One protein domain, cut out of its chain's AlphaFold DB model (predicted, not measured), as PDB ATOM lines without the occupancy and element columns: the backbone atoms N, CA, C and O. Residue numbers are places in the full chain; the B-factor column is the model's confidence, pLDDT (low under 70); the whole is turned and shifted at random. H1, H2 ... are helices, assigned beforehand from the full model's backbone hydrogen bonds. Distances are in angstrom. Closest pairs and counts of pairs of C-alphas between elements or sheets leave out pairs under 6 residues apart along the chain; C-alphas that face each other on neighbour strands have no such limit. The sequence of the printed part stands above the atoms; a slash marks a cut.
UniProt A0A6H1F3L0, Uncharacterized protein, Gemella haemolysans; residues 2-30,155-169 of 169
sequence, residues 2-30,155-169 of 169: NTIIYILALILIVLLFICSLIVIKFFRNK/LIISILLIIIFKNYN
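Overview. This is residues 2 to 30 and 155 to 169 of the 169 residues of an uncharacterized protein of Gemella haemolysans (UniProt A0A6H1F3L0). A long helix, H1, has a shorter one, H2, side by side with its first part and running the opposite way, while residues 17 to 30 stick out as a free arm. The pair is loosely met and makes a rod of 50 by 18 by 9 A. The printed part has 44 residues, with H1 then H2 and no named strand: all helix. It is only just extended, close to loose, with a radius of gyration of the C-alphas of 14.4 A.

Arrangement. H1, residues 2 to 26, and H2, residues 155 to 167, are close but not clearly touching; their closest C-alphas, those of Leu 12 and Ser 158, are 7.7 A apart. They run opposite ways at a shallow tilt of 23 degrees. In H1 and H2 every O i to N i+4 pair is within hydrogen-bond range.

Along the chain. H1 begins at C-alpha 2 (-54.030, -2.984, 14.175) and spans 36.3 A. H2 spans 18.6 A and ends at C-alpha 167 (-49.134, -0.142, 28.402).

Size, cuts and confidence. The C-alphas farthest apart, those of Lys 30 and Asn 169, are 49.5 A apart. Residues 31 to 154 are not printed; across this cut, C-alphas 30 and 155 are 31.2 A apart. Residue 169 has pLDDT under 70.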
ATOM      1  N   ASN A   2     -53.371  -1.722  14.573       73.31
ATOM      2  CA  ASN A   2     -54.030  -2.984  14.175       73.31
ATOM      3  C   ASN A   2     -53.155  -3.924  13.324       73.31
ATOM      4  O   ASN A   2     -53.134  -5.123  13.575       73.31
ATOM      5  N   THR A   3     -52.373  -3.404  12.375       80.50
ATOM      6  CA  THR A   3     -51.510  -4.230  11.506       80.50
ATOM      7  C   THR A   3     -50.434  -4.991  12.289       80.50
ATOM      8  O   THR A   3     -50.178  -6.156  12.007       80.50
ATOM      9  N   ILE A   4     -49.850  -4.365  13.316       78.50
ATOM     10  CA  ILE A   4     -48.832  -4.984  14.183       78.50
ATOM     11  C   ILE A   4     -49.450  -6.137  14.984       78.50
ATOM     12  O   ILE A   4     -48.848  -7.201  15.093       78.50
ATOM     13  N   ILE A   5     -50.676  -5.955  15.483       78.81
ATOM     14  CA  ILE A   5     -51.408  -6.986  16.231       78.81
ATOM     15  C   ILE A   5     -51.716  -8.194  15.334       78.81
ATOM     16  O   ILE A   5     -51.507  -9.330  15.753       78.81
ATOM     17  N   TYR A   6     -52.150  -7.973  14.087       82.75
ATOM     18  CA  TYR A   6     -52.401  -9.068  13.141       82.75
ATOM     19  C   TYR A   6     -51.124  -9.833  12.768       82.75
ATOM     20  O   TYR A   6     -51.143 -11.062  12.713       82.75
ATOM     21  N   ILE A   7     -50.004  -9.130  12.566       84.69
ATOM     22  CA  ILE A   7     -48.703  -9.762  12.301       84.69
ATOM     23  C   ILE A   7     -48.255 -10.594  13.511       84.69
ATOM     24  O   ILE A   7     -47.833 -11.738  13.347       84.69
ATOM     25  N   LEU A   8     -48.401 -10.062  14.728       82.38
ATOM     26  CA  LEU A   8     -48.058 -10.773  15.960       82.38
ATOM     27  C   LEU A   8     -48.910 -12.039  16.144       82.38
ATOM     28  O   LEU A   8     -48.379 -13.098  16.477       82.38
ATOM     29  N   ALA A   9     -50.214 -11.954  15.867       82.88
ATOM     30  CA  ALA A   9     -51.115 -13.101  15.915       82.88
ATOM     31  C   ALA A   9     -50.721 -14.186  14.897       82.88
ATOM     32  O   ALA A   9     -50.710 -15.371  15.232       82.88
ATOM     33  N   LEU A  10     -50.339 -13.796  13.676       87.75
ATOM     34  CA  LEU A  10     -49.877 -14.734  12.652       87.75
ATOM     35  C   LEU A  10     -48.586 -15.452  13.080       87.75
ATOM     36  O   LEU A  10     -48.499 -16.676  12.972       87.75
ATOM     37  N   ILE A  11     -47.610 -14.710  13.616       87.81
ATOM     38  CA  ILE A  11     -46.352 -15.272  14.137       87.81
ATOM     39  C   ILE A  11     -46.637 -16.280  15.256       87.81
ATOM     40  O   ILE A  11     -46.044 -17.360  15.278       87.81
ATOM     41  N   LEU A  12     -47.578 -15.968  16.150       86.50
ATOM     42  CA  LEU A  12     -47.957 -16.858  17.242       86.50
ATOM     43  C   LEU A  12     -48.542 -18.183  16.736       86.50
ATOM     44  O   LEU A  12     -48.146 -19.246  17.211       86.50
ATOM     45  N   ILE A  13     -49.444 -18.140  15.752       86.81
ATOM     46  CA  ILE A  13     -50.037 -19.351  15.161       86.81
ATOM     47  C   ILE A  13     -48.948 -20.238  14.545       86.81
ATOM     48  O   ILE A  13     -48.926 -21.451  14.775       86.81
ATOM     49  N   VAL A  14     -48.010 -19.638  13.807       90.62
ATOM     50  CA  VAL A  14     -46.882 -20.362  13.205       90.62
ATOM     51  C   VAL A  14     -45.997 -20.991  14.286       90.62
ATOM     52  O   VAL A  14     -45.627 -22.162  14.174       90.62
ATOM     53  N   LEU A  15     -45.704 -20.260  15.364       88.06
ATOM     54  CA  LEU A  15     -44.898 -20.762  16.473       88.06
ATOM     55  C   LEU A  15     -45.576 -21.942  17.187       88.06
ATOM     56  O   LEU A  15     -44.933 -22.965  17.425       88.06
ATOM     57  N   LEU A  16     -46.883 -21.848  17.457       87.25
ATOM     58  CA  LEU A  16     -47.673 -22.929  18.058       87.25
ATOM     59  C   LEU A  16     -47.637 -24.201  17.199       87.25
ATOM     60  O   LEU A  16     -47.482 -25.313  17.724       87.25
ATOM     61  N   PHE A  17     -47.735 -24.049  15.877       87.69
ATOM     62  CA  PHE A  17     -47.640 -25.164  14.941       87.69
ATOM     63  C   PHE A  17     -46.252 -25.824  14.983       87.69
ATOM     64  O   PHE A  17     -46.150 -27.041  15.161       87.69
ATOM     65  N   ILE A  18     -45.179 -25.031  14.911       88.69
ATOM     66  CA  ILE A  18     -43.796 -25.531  14.959       88.69
ATOM     67  C   ILE A  18     -43.509 -26.239  16.291       88.69
ATOM     68  O   ILE A  18     -42.980 -27.354  16.290       88.69
ATOM     69  N   CYS A  19     -43.905 -25.655  17.426       86.50
ATOM     70  CA  CYS A  19     -43.749 -26.273  18.745       86.50
ATOM     71  C   CYS A  19     -44.447 -27.636  18.820       86.50
ATOM     72  O   CYS A  19     -43.862 -28.607  19.304       86.50
ATOM     73  N   SER A  20     -45.658 -27.743  18.272       84.06
ATOM     74  CA  SER A  20     -46.402 -29.006  18.230       84.06
ATOM     75  C   SER A  20     -45.649 -30.079  17.430       84.06
ATOM     76  O   SER A  20     -45.516 -31.218  17.886       84.06
ATOM     77  N   LEU A  21     -45.074 -29.719  16.276       85.75
ATOM     78  CA  LEU A  21     -44.250 -30.633  15.474       85.75
ATOM     79  C   LEU A  21     -42.986 -31.091  16.216       85.75
ATOM     80  O   LEU A  21     -42.622 -32.270  16.145       85.75
ATOM     81  N   ILE A  22     -42.332 -30.187  16.950       86.12
ATOM     82  CA  ILE A  22     -41.148 -30.501  17.762       86.12
ATOM     83  C   ILE A  22     -41.507 -31.499  18.865       86.12
ATOM     84  O   ILE A  22     -40.822 -32.515  19.007       86.12
ATOM     85  N   VAL A  23     -42.605 -31.273  19.591       83.25
ATOM     86  CA  VAL A  23     -43.081 -32.189  20.640       83.25
ATOM     87  C   VAL A  23     -43.375 -33.572  20.055       83.25
ATOM     88  O   VAL A  23     -42.895 -34.583  20.570       83.25
ATOM     89  N   ILE A  24     -44.081 -33.649  18.922       79.69
ATOM     90  CA  ILE A  24     -44.359 -34.925  18.242       79.69
ATOM     91  C   ILE A  24     -43.058 -35.654  17.868       79.69
ATOM     92  O   ILE A  24     -42.966 -36.877  18.019       79.69
ATOM     93  N   LYS A  25     -42.046 -34.920  17.389       81.00
ATOM     94  CA  LYS A  25     -40.730 -35.470  17.038       81.00
ATOM     95  C   LYS A  25     -39.965 -35.951  18.271       81.00
ATOM     96  O   LYS A  25     -39.311 -36.988  18.183       81.00
ATOM     97  N   PHE A  26     -40.078 -35.256  19.400       75.69
ATOM     98  CA  PHE A  26     -39.460 -35.639  20.669       75.69
ATOM     99  C   PHE A  26     -40.027 -36.960  21.202       75.69
ATOM    100  O   PHE A  26     -39.279 -37.867  21.559       75.69
ATOM    101  N   PHE A  27     -41.349 -37.136  21.132       75.62
ATOM    102  CA  PHE A  27     -42.016 -38.392  21.498       75.62
ATOM    103  C   PHE A  27     -41.862 -39.512  20.458       75.62
ATOM    104  O   PHE A  27     -42.443 -40.593  20.592       75.62
ATOM    105  N   ARG A  28     -41.079 -39.305  19.398       72.75
ATOM    106  CA  ARG A  28     -40.754 -40.361  18.443       72.75
ATOM    107  C   ARG A  28     -39.653 -41.245  19.029       72.75
ATOM    108  O   ARG A  28     -38.484 -41.094  18.691       72.75
ATOM    109  N   ASN A  29     -40.044 -42.197  19.875       74.69
ATOM    110  CA  ASN A  29     -39.117 -43.168  20.463       74.69
ATOM    111  C   ASN A  29     -38.318 -43.927  19.397       74.69
ATOM    112  O   ASN A  29     -38.802 -44.153  18.288       74.69
ATOM    113  N   LYS A  30     -37.095 -44.350  19.725       83.69
ATOM    114  CA  LYS A  30     -36.323 -45.280  18.888       83.69
ATOM    115  C   LYS A  30     -36.888 -46.699  19.024       83.69
ATOM    116  O   LYS A  30     -37.505 -47.023  20.040       83.69
ATOM    117  N   LEU A 155     -49.652 -19.256  25.005       87.62
ATOM    118  CA  LEU A 155     -50.811 -18.369  24.984       87.62
ATOM    119  C   LEU A 155     -50.767 -17.347  26.130       87.62
ATOM    120  O   LEU A 155     -50.957 -16.159  25.876       87.62
ATOM    121  N   ILE A 156     -50.436 -17.767  27.358       90.75
ATOM    122  CA  ILE A 156     -50.273 -16.848  28.500       90.75
ATOM    123  C   ILE A 156     -49.170 -15.821  28.223       90.75
ATOM    124  O   ILE A 156     -49.392 -14.624  28.399       90.75
ATOM    125  N   ILE A 157     -48.000 -16.268  27.749       88.38
ATOM    126  CA  ILE A 157     -46.873 -15.376  27.418       88.38
ATOM    127  C   ILE A 157     -47.296 -14.344  26.368       88.38
ATOM    128  O   ILE A 157     -46.970 -13.165  26.482       88.38
ATOM    129  N   SER A 158     -48.066 -14.772  25.370       84.06
ATOM    130  CA  SER A 158     -48.534 -13.895  24.297       84.06
ATOM    131  C   SER A 158     -49.501 -12.827  24.799       84.06
ATOM    132  O   SER A 158     -49.373 -11.663  24.429       84.06
ATOM    133  N   ILE A 159     -50.435 -13.195  25.680       86.12
ATOM    134  CA  ILE A 159     -51.358 -12.239  26.306       86.12
ATOM    135  C   ILE A 159     -50.578 -11.219  27.144       86.12
ATOM    136  O   ILE A 159     -50.824 -10.019  27.022       86.12
ATOM    137  N   LEU A 160     -49.606 -11.671  27.943       88.88
ATOM    138  CA  LEU A 160     -48.758 -10.783  28.745       88.88
ATOM    139  C   LEU A 160     -47.973  -9.799  27.869       88.88
ATOM    140  O   LEU A 160     -47.955  -8.607  28.165       88.88
ATOM    141  N   LEU A 161     -47.386 -10.267  26.763       84.38
ATOM    142  CA  LEU A 161     -46.678  -9.407  25.811       84.38
ATOM    143  C   LEU A 161     -47.595  -8.347  25.193       84.38
ATOM    144  O   LEU A 161     -47.184  -7.197  25.066       84.38
ATOM    145  N   ILE A 162     -48.836  -8.703  24.847       82.88
ATOM    146  CA  ILE A 162     -49.818  -7.751  24.309       82.88
ATOM    147  C   ILE A 162     -50.184  -6.690  25.355       82.88
ATOM    148  O   ILE A 162     -50.240  -5.508  25.023       82.88
ATOM    149  N   ILE A 163     -50.410  -7.089  26.614       85.25
ATOM    150  CA  ILE A 163     -50.724  -6.158  27.711       85.25
ATOM    151  C   ILE A 163     -49.561  -5.190  27.940       85.25
ATOM    152  O   ILE A 163     -49.778  -3.983  28.011       85.25
ATOM    153  N   ILE A 164     -48.332  -5.706  28.005       84.38
ATOM    154  CA  ILE A 164     -47.119  -4.891  28.141       84.38
ATOM    155  C   ILE A 164     -47.025  -3.919  26.961       84.38
ATOM    156  O   ILE A 164     -46.955  -2.713  27.166       84.38
ATOM    157  N   PHE A 165     -47.110  -4.403  25.722       78.75
ATOM    158  CA  PHE A 165     -46.985  -3.553  24.536       78.75
ATOM    159  C   PHE A 165     -48.056  -2.453  24.460       78.75
ATOM    160  O   PHE A 165     -47.783  -1.375  23.942       78.75
ATOM    161  N   LYS A 166     -49.259  -2.713  24.989       78.69
ATOM    162  CA  LYS A 166     -50.339  -1.724  25.096       78.69
ATOM    163  C   LYS A 166     -50.117  -0.701  26.218       78.69
ATOM    164  O   LYS A 166     -50.626   0.401  26.109       78.69
ATOM    165  N   ASN A 167     -49.411  -1.056  27.289       79.94
ATOM    166  CA  ASN A 167     -49.134  -0.142  28.402       79.94
ATOM    167  C   ASN A 167     -47.919   0.771  28.159       79.94
ATOM    168  O   ASN A 167     -47.789   1.782  28.840       79.94
ATOM    169  N   TYR A 168     -47.023   0.407  27.236       70.62
ATOM    170  CA  TYR A 168     -45.801   1.162  26.918       70.62
ATOM    171  C   TYR A 168     -45.868   1.951  25.589       70.62
ATOM    172  O   TYR A 168     -44.886   2.605  25.242       70.62
ATOM    173  N   ASN A 169     -46.994   1.903  24.862       57.62
ATOM    174  CA  ASN A 169     -47.329   2.759  23.707       57.62
ATOM    175  C   ASN A 169     -48.581   3.577  24.015       57.62
ATOM    176  O   ASN A 169     -48.667   4.717  23.515       57.62
TER     177      ASN A 169